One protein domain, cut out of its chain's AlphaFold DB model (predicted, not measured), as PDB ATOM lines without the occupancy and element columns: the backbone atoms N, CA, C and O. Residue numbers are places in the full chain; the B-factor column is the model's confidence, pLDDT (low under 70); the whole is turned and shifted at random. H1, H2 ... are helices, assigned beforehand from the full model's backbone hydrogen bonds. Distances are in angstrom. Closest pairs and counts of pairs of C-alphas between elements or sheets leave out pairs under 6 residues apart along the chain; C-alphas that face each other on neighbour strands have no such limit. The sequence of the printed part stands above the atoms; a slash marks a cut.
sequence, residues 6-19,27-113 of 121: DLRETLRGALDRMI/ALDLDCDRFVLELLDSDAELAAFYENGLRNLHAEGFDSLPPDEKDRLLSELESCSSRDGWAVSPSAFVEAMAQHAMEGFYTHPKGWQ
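Overview. This is residues 6 to 19 and 27 to 113 of the 121 residues of an uncharacterized protein of Armatimonadetes bacterium 55-13 (UniProt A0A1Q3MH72). Five helices cross one another in a compact body: H2 and H3 meet at a corner and open as a V, the long helix H5 spans from one arm of that V to the other, and H1 runs through the core, crossing H3, H4 and H5. H4 meets the first residues of H5 at a corner on the far side from H2, and the long link 79 to 89 loops out beyond the start of H5, while residues 108 to 113 trail off past its other end. The printed part has 101 residues, with five named helices in the order H1, H2, H3, H4, H5 and no named strand, and the class is all helix. The whole is compact, with a radius of gyration of the C-alphas of 13.0 A, and the C-alphas span 42 by 31 by 24 A.

Along the chain. H1 takes residues 6 to 18 and is 18.7 A long from first to last C-alpha; it begins at C-alpha 6, printed at (209.227, 116.135, 209.636). The printed part is cut after residue 19 and takes up again at residue 27. H2 takes residues 32 to 42, 15.5 A long. H3 follows with residues 44 to 59, 22.2 A long, beginning at C-alpha 44 at (210.085, 134.404, 215.466). H4 takes residues 67 to 78, 16.5 A long. H5, the longest helix, takes residues 90 to 107 and is 25.7 A long, ending at C-alpha 107 at (226.408, 133.614, 201.232).

Arrangement. H1 and H5 are both hubs, touching four other helices each, and their centres are nearest to the mean of the C-alphas, at 6.0 A and 6.9 A. H1 touches H3 with residues 6 to 11 alone, closest at the C-alphas of Leu 7 and Leu 54, 5.8 A apart, and the two are about perpendicular at 86 degrees. H1 touches H2 with residues 11 to 15 alone, the closest C-alphas being those of Arg 12 and Asp 33 at 6.0 A, at a steep tilt of 52 degrees, opposite ways. Residues 14 to 17 of H1 touch H4, closest at the C-alphas of Arg 17 and Asp 71, 6.5 A, about perpendicular at 89 degrees. Residues 15 to 18 of H1 touch H5, closest at the C-alphas of Leu 15 and Ala 101, 6.3 A, about perpendicular at 74 degrees. H2 and H3 touch only at the corner by their link, where the C-alphas of Leu 40 and Ala 47 are closest at 4.7 A. H5 touches H2 with residues 100 to 105 alone, closest at the C-alphas of Cys 32 and Gly 104, 4.5 A; the two are only just about perpendicular, at 72 degrees. Residues 90 to 93 of H5 touch H3, closest at the C-alphas of Gly 53 and Phe 93, 6.2 A, at a steep tilt of 65 degrees, opposite ways. Residues 90 to 95 of H5 touch residues 74 to 78 of H4, closest at the C-alphas of Glu 78 and Ser 91, 4.1 A, at a steep tilt of 66 degrees, opposite ways. H4 is apart from H2 and from H3. In H1, H2, H3, H4 and H5 every O i to N i+4 pair is within hydrogen-bond range.

Size, cuts and confidence. The two C-alphas farthest apart are those of Asp 84 and Gln 113, at 43.6 A. Residues 20 to 26 are not printed, and C-alphas 19 and 27 are 5.1 A apart across this cut, which lies in the link from H1 to H2. The link from H2 to H3 is tight, that from H3 to H4 is short, and that from H4 to H5 is long, with 11 residues. The mean pLDDT of the printed part is 94.2, and residues 109 to 113 are under 70.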
ATOM      1  N   ASP A   6     209.973 116.356 210.888       86.31
ATOM      2  CA  ASP A   6     209.227 116.135 209.636       86.31
ATOM      3  C   ASP A   6     209.170 117.408 208.767       86.31
ATOM      4  O   ASP A   6     209.378 117.371 207.558       86.31
ATOM      5  N   LEU A   7     208.981 118.580 209.385       93.81
ATOM      6  CA  LEU A   7     208.956 119.859 208.661       93.81
ATOM      7  C   LEU A   7     210.344 120.267 208.160       93.81
ATOM      8  O   LEU A   7     210.456 120.978 207.160       93.81
ATOM      9  N   ARG A   8     211.409 119.822 208.839       95.06
ATOM     10  CA  ARG A   8     212.785 120.003 208.367       95.06
ATOM     11  C   ARG A   8     213.044 119.160 207.121       95.06
ATOM     12  O   ARG A   8     213.729 119.637 206.218       95.06
ATOM     13  N   GLU A   9     212.499 117.947 207.045       96.25
ATOM     14  CA  GLU A   9     212.572 117.124 205.831       96.25
ATOM     15  C   GLU A   9     211.818 117.780 204.671       96.25
ATOM     16  O   GLU A   9     212.394 117.932 203.593       96.25
ATOM     17  N   THR A  10     210.608 118.290 204.923       98.06
ATOM     18  CA  THR A  10     209.843 119.057 203.927       98.06
ATOM     19  C   THR A  10     210.598 120.291 203.441       98.06
ATOM     20  O   THR A  10     210.680 120.527 202.235       98.06
ATOM     21  N   LEU A  11     211.211 121.058 204.352       97.94
ATOM     22  CA  LEU A  11     212.037 122.214 203.994       97.94
ATOM     23  C   LEU A  11     213.201 121.799 203.091       97.94
ATOM     24  O   LEU A  11     213.390 122.378 202.026       97.94
ATOM     25  N   ARG A  12     213.970 120.782 203.494       97.81
ATOM     26  CA  ARG A  12     215.119 120.295 202.718       97.81
ATOM     27  C   ARG A  12     214.696 119.811 201.337       97.81
ATOM     28  O   ARG A  12     215.352 120.149 200.359       97.81
ATOM     29  N   GLY A  13     213.593 119.069 201.254       97.50
ATOM     30  CA  GLY A  13     213.036 118.610 199.988       97.50
ATOM     31  C   GLY A  13     212.616 119.766 199.082       97.50
ATOM     32  O   GLY A  13     212.871 119.713 197.886       97.50
ATOM     33  N   ALA A  14     212.009 120.820 199.632       98.00
ATOM     34  CA  ALA A  14     211.630 122.000 198.858       98.00
ATOM     35  C   ALA A  14     212.864 122.765 198.351       98.00
ATOM     36  O   ALA A  14     212.935 123.089 197.167       98.00
ATOM     37  N   LEU A  15     213.864 122.989 199.209       97.94
ATOM     38  CA  LEU A  15     215.111 123.667 198.837       97.94
ATOM     39  C   LEU A  15     215.880 122.908 197.744       97.94
ATOM     40  O   LEU A  15     216.369 123.530 196.804       97.94
ATOM     41  N   ASP A  16     215.925 121.577 197.825       97.06
ATOM     42  CA  ASP A  16     216.539 120.707 196.810       97.06
ATOM     43  C   ASP A  16     215.839 120.782 195.442       97.06
ATOM     44  O   ASP A  16     216.455 120.560 194.404       97.06
ATOM     45  N   ARG A  17     214.545 121.126 195.406       97.12
ATOM     46  CA  ARG A  17     213.837 121.382 194.143       97.12
ATOM     47  C   ARG A  17     214.028 122.803 193.623       97.12
ATOM     48  O   ARG A  17     214.001 123.005 192.415       97.12
ATOM     49  N   MET A  18     214.242 123.778 194.507       95.44
ATOM     50  CA  MET A  18     214.476 125.174 194.118       95.44
ATOM     51  C   MET A  18     215.856 125.393 193.504       95.44
ATOM     52  O   MET A  18     215.979 126.127 192.527       95.44
ATOM     53  N   ILE A  19     216.885 124.760 194.071       94.31
ATOM     54  CA  ILE A  19     218.244 124.766 193.526       94.31
ATOM     55  C   ILE A  19     218.744 123.313 193.524       94.31
ATOM     56  O   ILE A  19     219.410 122.892 194.479       94.31
ATOM     57  N   ALA A  27     221.392 123.368 196.490       94.44
ATOM     58  CA  ALA A  27     221.087 124.049 197.758       94.44
ATOM     59  C   ALA A  27     221.596 123.279 198.987       94.44
ATOM     60  O   ALA A  27     222.163 123.867 199.909       94.44
ATOM     61  N   LEU A  28     221.397 121.960 199.018       95.38
ATOM     62  CA  LEU A  28     221.797 121.146 200.166       95.38
ATOM     63  C   LEU A  28     223.315 120.924 200.234       95.38
ATOM     64  O   LEU A  28     223.854 120.773 201.327       95.38
ATOM     65  N   ASP A  29     224.018 120.955 199.101       93.56
ATOM     66  CA  ASP A  29     225.483 120.841 199.064       93.56
ATOM     67  C   ASP A  29     226.184 122.101 199.604       93.56
ATOM     68  O   ASP A  29     227.344 122.047 200.037       93.56
ATOM     69  N   LEU A  30     225.478 123.236 199.584       92.81
ATOM     70  CA  LEU A  30     225.936 124.532 200.087       92.81
ATOM     71  C   LEU A  30     225.291 124.930 201.422       92.81
ATOM     72  O   LEU A  30     225.309 126.104 201.782       92.81
ATOM     73  N   ASP A  31     224.769 123.962 202.182       94.88
ATOM     74  CA  ASP A  31     224.191 124.176 203.514       94.88
ATOM     75  C   ASP A  31     223.081 125.262 203.538       94.88
ATOM     76  O   ASP A  31     222.889 125.940 204.556       94.88
ATOM     77  N   CYS A  32     222.333 125.455 202.439       95.19
ATOM     78  CA  CYS A  32     221.251 126.448 202.388       95.19
ATOM     79  C   CYS A  32     220.154 126.148 203.416       95.19
ATOM     80  O   CYS A  32     219.557 127.063 203.977       95.19
ATOM     81  N   ASP A  33     219.896 124.873 203.703       96.25
ATOM     82  CA  ASP A  33     218.946 124.470 204.737       96.25
ATOM     83  C   ASP A  33     219.399 124.917 206.132       96.25
ATOM     84  O   ASP A  33     218.583 125.419 206.904       96.25
ATOM     85  N   ARG A  34     220.699 124.819 206.443       94.94
ATOM     86  CA  ARG A  34     221.252 125.358 207.693       94.94
ATOM     87  C   ARG A  34     221.093 126.874 207.758       94.94
ATOM     88  O   ARG A  34     220.660 127.368 208.794       94.94
ATOM     89  N   PHE A  35     221.397 127.592 206.676       95.25
ATOM     90  CA  PHE A  35     221.209 129.045 206.617       95.25
ATOM     91  C   PHE A  35     219.756 129.437 206.919       95.25
ATOM     92  O   PHE A  35     219.509 130.275 207.785       95.25
ATOM     93  N   VAL A  36     218.786 128.790 206.260       95.88
ATOM     94  CA  VAL A  36     217.362 129.056 206.502       95.88
ATOM     95  C   VAL A  36     217.004 128.750 207.955       95.88
ATOM     96  O   VAL A  36     216.372 129.570 208.606       95.88
ATOM     97  N   LEU A  37     217.437 127.613 208.506       95.44
ATOM     98  CA  LEU A  37     217.154 127.264 209.903       95.44
ATOM     99  C   LEU A  37     217.728 128.285 210.900       95.44
ATOM    100  O   LEU A  37     217.042 128.637 211.857       95.44
ATOM    101  N   GLU A  38     218.943 128.786 210.673       94.88
ATOM    102  CA  GLU A  38     219.556 129.841 211.494       94.88
ATOM    103  C   GLU A  38     218.778 131.161 211.394       94.88
ATOM    104  O   GLU A  38     218.538 131.816 212.413       94.88
ATOM    105  N   LEU A  39     218.320 131.521 210.191       94.94
ATOM    106  CA  LEU A  39     217.466 132.685 209.971       94.94
ATOM    107  C   LEU A  39     216.149 132.562 210.756       94.94
ATOM    108  O   LEU A  39     215.790 133.487 211.489       94.94
ATOM    109  N   LEU A  40     215.474 131.409 210.680       95.19
ATOM    110  CA  LEU A  40     214.228 131.152 211.417       95.19
ATOM    111  C   LEU A  40     214.437 131.150 212.938       95.19
ATOM    112  O   LEU A  40     213.553 131.564 213.684       95.19
ATOM    113  N   ASP A  41     215.594 130.717 213.434       94.38
ATOM    114  CA  ASP A  41     215.880 130.794 214.870       94.38
ATOM    115  C   ASP A  41     216.099 132.236 215.359       94.38
ATOM    116  O   ASP A  41     215.872 132.522 216.539       94.38
ATOM    117  N   SER A  42     216.488 133.149 214.463       94.12
ATOM    118  CA  SER A  42     216.693 134.568 214.772       94.12
ATOM    119  C   SER A  42     215.431 135.437 214.657       94.12
ATOM    120  O   SER A  42     215.371 136.495 215.288       94.12
ATOM    121  N   ASP A  43     214.415 134.986 213.915       96.44
ATOM    122  CA  ASP A  43     213.181 135.731 213.645       96.44
ATOM    123  C   ASP A  43     211.936 134.869 213.913       96.44
ATOM    124  O   ASP A  43     211.572 133.974 213.150       96.44
ATOM    125  N   ALA A  44     211.248 135.166 215.020       94.62
ATOM    126  CA  ALA A  44     210.085 134.404 215.466       94.62
ATOM    127  C   ALA A  44     208.841 134.587 214.579       94.62
ATOM    128  O   ALA A  44     208.015 133.675 214.505       94.62
ATOM    129  N   GLU A  45     208.681 135.743 213.931       96.06
ATOM    130  CA  GLU A  45     207.553 135.990 213.027       96.06
ATOM    131  C   GLU A  45     207.754 135.204 211.732       96.06
ATOM    132  O   GLU A  45     206.853 134.487 211.287       96.06
ATOM    133  N   LEU A  46     208.975 135.241 211.196       96.38
ATOM    134  CA  LEU A  46     209.351 134.447 210.038       96.38
ATOM    135  C   LEU A  46     209.277 132.941 210.323       96.38
ATOM    136  O   LEU A  46     208.775 132.183 209.493       96.38
ATOM    137  N   ALA A  47     209.707 132.500 211.508       96.19
ATOM    138  CA  ALA A  47     209.578 131.108 211.934       96.19
ATOM    139  C   ALA A  47     208.121 130.636 211.927       96.19
ATOM    140  O   ALA A  47     207.825 129.561 211.409       96.19
ATOM    141  N   ALA A  48     207.200 131.445 212.461       96.25
ATOM    142  CA  ALA A  48     205.777 131.121 212.458       96.25
ATOM    143  C   ALA A  48     205.198 131.088 211.033       96.25
ATOM    144  O   ALA A  48     204.371 130.228 210.719       96.25
ATOM    145  N   PHE A  49     205.641 131.992 210.156       97.56
ATOM    146  CA  PHE A  49     205.271 131.986 208.742       97.56
ATOM    147  C   PHE A  49     205.722 130.695 208.039       97.56
ATOM    148  O   PHE A  49     204.901 130.014 207.419       97.56
ATOM    149  N   TYR A  50     206.992 130.310 208.207       97.75
ATOM    150  CA  TYR A  50     207.550 129.079 207.642       97.75
ATOM    151  C   TYR A  50     206.893 127.825 208.206       97.75
ATOM    152  O   TYR A  50     206.565 126.919 207.450       97.75
ATOM    153  N   GLU A  51     206.662 127.758 209.516       97.00
ATOM    154  CA  GLU A  51     206.034 126.594 210.141       97.00
ATOM    155  C   GLU A  51     204.624 126.347 209.588       97.00
ATOM    156  O   GLU A  51     204.260 125.204 209.315       97.00
ATOM    157  N   ASN A  52     203.843 127.408 209.371       97.31
ATOM    158  CA  ASN A  52     202.524 127.297 208.752       97.31
ATOM    159  C   ASN A  52     202.616 126.801 207.301       97.31
ATOM    160  O   ASN A  52     201.941 125.834 206.950       97.31
ATOM    161  N   GLY A  53     203.486 127.404 206.484       97.88
ATOM    162  CA  GLY A  53     203.687 126.985 205.095       97.88
ATOM    163  C   GLY A  53     204.196 125.546 204.968       97.88
ATOM    164  O   GLY A  53     203.641 124.761 204.204       97.88
ATOM    165  N   LEU A  54     205.186 125.155 205.777       98.12
ATOM    166  CA  LEU A  54     205.748 123.802 205.793       98.12
ATOM    167  C   LEU A  54     204.728 122.764 206.261       98.12
ATOM    168  O   LEU A  54     204.645 121.696 205.666       98.12
ATOM    169  N   ARG A  55     203.909 123.066 207.280       97.88
ATOM    170  CA  ARG A  55     202.818 122.168 207.696       97.88
ATOM    171  C   ARG A  55     201.800 121.968 206.585       97.88
ATOM    172  O   ARG A  55     201.340 120.848 206.388       97.88
ATOM    173  N   ASN A  56     201.445 123.038 205.875       97.75
ATOM    174  CA  ASN A  56     200.537 122.946 204.741       97.75
ATOM    175  C   ASN A  56     201.143 122.114 203.604       97.75
ATOM    176  O   ASN A  56     200.487 121.193 203.129       97.75
ATOM    177  N   LEU A  57     202.401 122.364 203.241       97.88
ATOM    178  CA  LEU A  57     203.108 121.613 202.206       97.88
ATOM    179  C   LEU A  57     203.264 120.123 202.569       97.88
ATOM    180  O   LEU A  57     202.977 119.250 201.752       97.88
ATOM    181  N   HIS A  58     203.635 119.823 203.817       97.38
ATOM    182  CA  HIS A  58     203.723 118.457 204.336       97.38
ATOM    183  C   HIS A  58     202.363 117.743 204.307       97.38
ATOM    184  O   HIS A  58     202.272 116.589 203.892       97.38
ATOM    185  N   ALA A  59     201.279 118.433 204.680       96.62
ATOM    186  CA  ALA A  59     199.923 117.883 204.634       96.62
ATOM    187  C   ALA A  59     199.434 117.579 203.204       96.62
ATOM    188  O   ALA A  59     198.584 116.706 203.028       96.62
ATOM    189  N   GLU A  60     199.988 118.245 202.185       96.12
ATOM    190  CA  GLU A  60     199.769 117.896 200.773       96.12
ATOM    191  C   GLU A  60     200.567 116.659 200.325       96.12
ATOM    192  O   GLU A  60     200.478 116.243 199.171       96.12
ATOM    193  N   GLY A  61     201.315 116.029 201.237       97.00
ATOM    194  CA  GLY A  61     202.082 114.815 200.975       97.00
ATOM    195  C   GLY A  61     203.371 115.069 200.201       97.00
ATOM    196  O   GLY A  61     203.904 114.125 199.618       97.00
ATOM    197  N   PHE A  62     203.867 116.315 200.203       97.88
ATOM    198  CA  PHE A  62     205.012 116.754 199.404       97.88
ATOM    199  C   PHE A  62     206.192 115.781 199.470       97.88
ATOM    200  O   PHE A  62     206.714 115.386 198.433       97.88
ATOM    201  N   ASP A  63     206.564 115.319 200.664       97.31
ATOM    202  CA  ASP A  63     207.736 114.461 200.874       97.31
ATOM    203  C   ASP A  63     207.671 113.140 200.095       97.31
ATOM    204  O   ASP A  63     208.700 112.649 199.625       97.31
ATOM    205  N   SER A  64     206.458 112.614 199.896       97.00
ATOM    206  CA  SER A  64     206.196 111.347 199.203       97.00
ATOM    207  C   SER A  64     206.035 111.487 197.686       97.00
ATOM    208  O   SER A  64     205.959 110.471 196.993       97.00
ATOM    209  N   LEU A  65     205.968 112.713 197.158       98.06
ATOM    210  CA  LEU A  65     205.806 112.947 195.726       98.06
ATOM    211  C   LEU A  65     207.104 112.633 194.951       98.06
ATOM    212  O   LEU A  65     208.208 112.919 195.435       98.06
ATOM    213  N   PRO A  66     207.002 112.092 193.722       97.44
ATOM    214  CA  PRO A  66     208.104 112.072 192.764       97.44
ATOM    215  C   PRO A  66     208.651 113.486 192.476       97.44
ATOM    216  O   PRO A  66     207.891 114.451 192.575       97.44
ATOM    217  N   PRO A  67     209.925 113.638 192.056       95.69
ATOM    218  CA  PRO A  67     210.531 114.950 191.795       95.69
ATOM    219  C   PRO A  67     209.716 115.853 190.855       95.69
ATOM    220  O   PRO A  67     209.427 116.989 191.212       95.69
ATOM    221  N   ASP A  68     209.254 115.328 189.717       97.06
ATOM    222  CA  ASP A  68     208.462 116.105 188.750       97.06
ATOM    223  C   ASP A  68     207.117 116.582 189.335       97.06
ATOM    224  O   ASP A  68     206.605 117.644 188.982       97.06
ATOM    225  N   GLU A  69     206.525 115.803 190.249       98.19
ATOM    226  CA  GLU A  69     205.284 116.175 190.937       98.19
ATOM    227  C   GLU A  69     205.535 117.199 192.050       98.19
ATOM    228  O   GLU A  69     204.702 118.082 192.252       98.19
ATOM    229  N   LYS A  70     206.695 117.139 192.722       98.44
ATOM    230  CA  LYS A  70     207.145 118.186 193.653       98.44
ATOM    231  C   LYS A  70     207.305 119.519 192.928       98.44
ATOM    232  O   LYS A  70     206.765 120.520 193.394       98.44
ATOM    233  N   ASP A  71     207.978 119.522 191.780       98.06
ATOM    234  CA  ASP A  71     208.182 120.729 190.970       98.06
ATOM    235  C   ASP A  71     206.853 121.318 190.522       98.06
ATOM    236  O   ASP A  71     206.599 122.511 190.686       98.06
ATOM    237  N   ARG A  72     205.964 120.457 190.017       98.25
ATOM    238  CA  ARG A  72     204.624 120.863 189.613       98.25
ATOM    239  C   ARG A  72     203.859 121.502 190.768       98.25
ATOM    240  O   ARG A  72     203.254 122.552 190.569       98.25
ATOM    241  N   LEU A  73     203.875 120.888 191.951       98.12
ATOM    242  CA  LEU A  73     203.202 121.437 193.123       98.12
ATOM    243  C   LEU A  73     203.793 122.802 193.505       98.12
ATOM    244  O   LEU A  73     203.038 123.751 193.692       98.12
ATOM    245  N   LEU A  74     205.120 122.944 193.548       98.06
ATOM    246  CA  LEU A  74     205.763 124.229 193.841       98.06
ATOM    247  C   LEU A  74     205.375 125.313 192.824       98.06
ATOM    248  O   LEU A  74     205.009 126.412 193.237       98.06
ATOM    249  N   SER A  75     205.353 125.002 191.523       97.88
ATOM    250  CA  SER A  75     204.900 125.940 190.483       97.88
ATOM    251  C   SER A  75     203.415 126.309 190.603       97.88
ATOM    252  O   SER A  75     203.027 127.457 190.368       97.88
ATOM    253  N   GLU A  76     202.556 125.352 190.971       97.88
ATOM    254  CA  GLU A  76     201.135 125.612 191.229       97.88
ATOM    255  C   GLU A  76     200.953 126.562 192.423       97.88
ATOM    256  O   GLU A  76     200.131 127.478 192.357       97.88
ATOM    257  N   LEU A  77     201.732 126.378 193.494       98.00
ATOM    258  CA  LEU A  77     201.702 127.225 194.688       98.00
ATOM    259  C   LEU A  77     202.269 128.625 194.414       98.00
ATOM    260  O   LEU A  77     201.682 129.608 194.860       98.00
ATOM    261  N   GLU A  78     203.338 128.736 193.623       97.44
ATOM    262  CA  GLU A  78     203.917 130.014 193.186       97.44
ATOM    263  C   GLU A  78     202.892 130.883 192.438       97.44
ATOM    264  O   GLU A  78     202.815 132.096 192.631       97.44
ATOM    265  N   SER A  79     202.032 130.254 191.632       95.88
ATOM    266  CA  SER A  79     200.992 130.939 190.854       95.88
ATOM    267  C   SER A  79     199.707 131.223 191.650       95.88
ATOM    268  O   SER A  79     198.740 131.756 191.098       95.88
ATOM    269  N   CYS A  80     199.653 130.849 192.931       94.81
ATOM    270  CA  CYS A  80     198.432 130.827 193.728       94.81
ATOM    271  C   CYS A  80     198.530 131.732 194.966       94.81
ATOM    272  O   CYS A  80     199.241 131.439 195.921       94.81
ATOM    273  N   SER A  81     197.745 132.813 195.003       93.25
ATOM    274  CA  SER A  81     197.739 133.737 196.153       93.25
ATOM    275  C   SER A  81     196.943 133.230 197.365       93.25
ATOM    276  O   SER A  81     197.071 133.775 198.459       93.25
ATOM    277  N   SER A  82     196.089 132.217 197.190       96.19
ATOM    278  CA  SER A  82     195.285 131.631 198.269       96.19
ATOM    279  C   SER A  82     194.862 130.208 197.925       96.19
ATOM    280  O   SER A  82     194.361 129.975 196.826       96.19
ATOM    281  N   ARG A  83     194.963 129.288 198.884       96.19
ATOM    282  CA  ARG A  83     194.580 127.882 198.723       96.19
ATOM    283  C   ARG A  83     193.820 127.413 199.956       96.19
ATOM    284  O   ARG A  83     194.164 127.786 201.076       96.19
ATOM    285  N   ASP A  84     192.768 126.628 199.757       95.75
ATOM    286  CA  ASP A  84     191.944 126.154 200.868       95.75
ATOM    287  C   ASP A  84     192.789 125.350 201.865       95.75
ATOM    288  O   ASP A  84     193.583 124.490 201.489       95.75
ATOM    289  N   GLY A  85     192.630 125.655 203.155       93.31
ATOM    290  CA  GLY A  85     193.398 125.031 204.234       93.31
ATOM    291  C   GLY A  85     194.780 125.642 204.486       93.31
ATOM    292  O   GLY A  85     195.378 125.321 205.512       93.31
ATOM    293  N   TRP A  86     195.269 126.544 203.626       96.69
ATOM    294  CA  TRP A  86     196.534 127.245 203.847       96.69
ATOM    295  C   TRP A  86     196.380 128.407 204.827       96.69
ATOM    296  O   TRP A  86     195.504 129.257 204.675       96.69
ATOM    297  N   ALA A  87     197.249 128.447 205.839       94.81
ATOM    298  CA  ALA A  87     197.259 129.512 206.844       94.81
ATOM    299  C   ALA A  87     198.026 130.770 206.387       94.81
ATOM    300  O   ALA A  87     197.867 131.839 206.975       94.81
ATOM    301  N   VAL A  88     198.841 130.646 205.339       96.88
ATOM    302  CA  VAL A  88     199.627 131.721 204.718       96.88
ATOM    303  C   VAL A  88     199.393 131.731 203.206       96.88
ATOM    304  O   VAL A  88     198.900 130.752 202.649       96.88
ATOM    305  N   SER A  89     199.737 132.829 202.527       97.94
ATOM    306  CA  SER A  89     199.687 132.876 201.058       97.94
ATOM    307  C   SER A  89     200.673 131.855 200.467       97.94
ATOM    308  O   SER A  89     201.865 131.951 200.779       97.94
ATOM    309  N   PRO A  90     200.222 130.907 199.618       98.31
ATOM    310  CA  PRO A  90     201.112 129.929 198.999       98.31
ATOM    311  C   PRO A  90     202.211 130.579 198.164       98.31
ATOM    312  O   PRO A  90     203.383 130.254 198.342       98.31
ATOM    313  N   SER A  91     201.856 131.556 197.327       98.38
ATOM    314  CA  SER A  91     202.824 132.241 196.471       98.38
ATOM    315  C   SER A  91     203.879 132.987 197.285       98.38
ATOM    316  O   SER A  91     205.062 132.884 196.988       98.38
ATOM    317  N   ALA A  92     203.474 133.679 198.358       98.31
ATOM    318  CA  ALA A  92     204.416 134.390 199.225       98.31
ATOM    319  C   ALA A  92     205.337 133.422 199.983       98.31
ATOM    320  O   ALA A  92     206.495 133.733 200.241       98.31
ATOM    321  N   PHE A  93     204.828 132.243 200.354       98.44
ATOM    322  CA  PHE A  93     205.628 131.213 201.007       98.44
ATOM    323  C   PHE A  93     206.685 130.631 200.061       98.44
ATOM    324  O   PHE A  93     207.851 130.534 200.441       98.44
ATOM    325  N   VAL A  94     206.303 130.304 198.822       98.31
ATOM    326  CA  VAL A  94     207.239 129.823 197.793       98.31
ATOM    327  C   VAL A  94     208.277 130.892 197.447       98.31
ATOM    328  O   VAL A  94     209.465 130.582 197.404       98.31
ATOM    329  N   GLU A  95     207.857 132.147 197.284       98.19
ATOM    330  CA  GLU A  95     208.753 133.282 197.032       98.19
ATOM    331  C   GLU A  95     209.781 133.452 198.161       98.19
ATOM    332  O   GLU A  95     210.978 133.544 197.896       98.19
ATOM    333  N   ALA A  96     209.342 133.407 199.424       98.12
ATOM    334  CA  ALA A  96     210.239 133.507 200.572       98.12
ATOM    335  C   ALA A  96     211.232 132.335 200.650       98.12
ATOM    336  O   ALA A  96     212.394 132.541 200.996       98.12
ATOM    337  N   MET A  97     210.796 131.106 200.348       98.12
ATOM    338  CA  MET A  97     211.691 129.945 200.275       98.12
ATOM    339  C   MET A  97     212.735 130.114 199.172       98.12
ATOM    340  O   MET A  97     213.919 129.916 199.432       98.12
ATOM    341  N   ALA A  98     212.326 130.541 197.974       97.38
ATOM    342  CA  ALA A  98     213.239 130.759 196.857       97.38
ATOM    343  C   ALA A  98     214.252 131.868 197.169       97.38
ATOM    344  O   ALA A  98     215.449 131.705 196.928       97.38
ATOM    345  N   GLN A  99     213.796 132.976 197.763       97.56
ATOM    346  CA  GLN A  99     214.668 134.070 198.175       97.56
ATOM    347  C   GLN A  99     215.724 133.598 199.180       97.56
ATOM    348  O   GLN A  99     216.916 133.794 198.945       97.56
ATOM    349  N   HIS A 100     215.323 132.935 200.265       97.50
ATOM    350  CA  HIS A 100     216.285 132.499 201.278       97.50
ATOM    351  C   HIS A 100     217.170 131.339 200.801       97.50
ATOM    352  O   HIS A 100     218.317 131.238 201.233       97.50
ATOM    353  N   ALA A 101     216.690 130.499 199.877       95.50
ATOM    354  CA  ALA A 101     217.523 129.508 199.199       95.50
ATOM    355  C   ALA A 101     218.660 130.185 198.423       95.50
ATOM    356  O   ALA A 101     219.815 129.786 198.561       95.50
ATOM    357  N   MET A 102     218.348 131.239 197.655       93.06
ATOM    358  CA  MET A 102     219.349 132.027 196.930       93.06
ATOM    359  C   MET A 102     220.303 132.752 197.884       93.06
ATOM    360  O   MET A 102     221.512 132.735 197.669       93.06
ATOM    361  N   GLU A 103     219.791 133.373 198.950       93.88
ATOM    362  CA  GLU A 103     220.628 134.037 199.955       93.88
ATOM    363  C   GLU A 103     221.605 133.051 200.603       93.88
ATOM    364  O   GLU A 103     222.805 133.325 200.644       93.88
ATOM    365  N   GLY A 104     221.134 131.873 201.025       92.94
ATOM    366  CA  GLY A 104     221.993 130.807 201.542       92.94
ATOM    367  C   GLY A 104     223.044 130.367 200.521       92.94
ATOM    368  O   GLY A 104     224.231 130.289 200.840       92.94
ATOM    369  N   PHE A 105     222.632 130.183 199.266       89.81
ATOM    370  CA  PHE A 105     223.506 129.725 198.187       89.81
ATOM    371  C   PHE A 105     224.659 130.707 197.927       89.81
ATOM    372  O   PHE A 105     225.821 130.309 197.841       89.81
ATOM    373  N   TYR A 106     224.358 132.007 197.852       86.38
ATOM    374  CA  TYR A 106     225.352 133.047 197.558       86.38
ATOM    375  C   TYR A 106     226.155 133.515 198.780       86.38
ATOM    376  O   TYR A 106     227.238 134.088 198.620       86.38
ATOM    377  N   THR A 107     225.667 133.287 200.001       85.06
ATOM    378  CA  THR A 107     226.408 133.614 201.232       85.06
ATOM    379  C   THR A 107     227.363 132.504 201.662       85.06
ATOM    380  O   THR A 107     228.290 132.768 202.433       85.06
ATOM    381  N   HIS A 108     227.207 131.284 201.140       76.00
ATOM    382  CA  HIS A 108     228.088 130.177 201.479       76.00
ATOM    383  C   HIS A 108     229.504 130.358 200.878       76.00
ATOM    384  O   HIS A 108     229.645 130.468 199.656       76.00
ATOM    385  N   PRO A 109     230.594 130.290 201.677       68.50
ATOM    386  CA  PRO A 109     231.962 130.514 201.188       68.50
ATOM    387  C   PRO A 109     232.412 129.569 200.065       68.50
ATOM    388  O   PRO A 109     233.257 129.934 199.252       68.50
ATOM    389  N   LYS A 110     231.851 128.350 199.991       66.62
ATOM    390  CA  LYS A 110     232.124 127.427 198.871       66.62
ATOM    391  C   LYS A 110     231.507 127.898 197.547       66.62
ATOM    392  O   LYS A 110     232.081 127.601 196.508       66.62
ATOM    393  N   GLY A 111     230.418 128.673 197.570       55.88
ATOM    394  CA  GLY A 111     229.850 129.288 196.364       55.88
ATOM    395  C   GLY A 111     230.764 130.364 195.764       55.88
ATOM    396  O   GLY A 111     230.758 130.594 194.558       55.88
ATOM    397  N   TRP A 112     231.629 130.982 196.579       58.50
ATOM    398  CA  TRP A 112     232.574 132.008 196.117       58.50
ATOM    399  C   TRP A 112     233.708 131.441 195.252       58.50
ATOM    400  O   TRP A 112     234.259 132.155 194.412       58.50
ATOM    401  N   GLN A 113     234.016 130.148 195.405       56.50
ATOM    402  CA  GLN A 113     234.977 129.451 194.545       56.50
ATOM    403  C   GLN A 113     234.423 129.266 193.125       56.50
ATOM    404  O   GLN A 113     235.174 129.403 192.161       56.50
TER     405      GLN A 113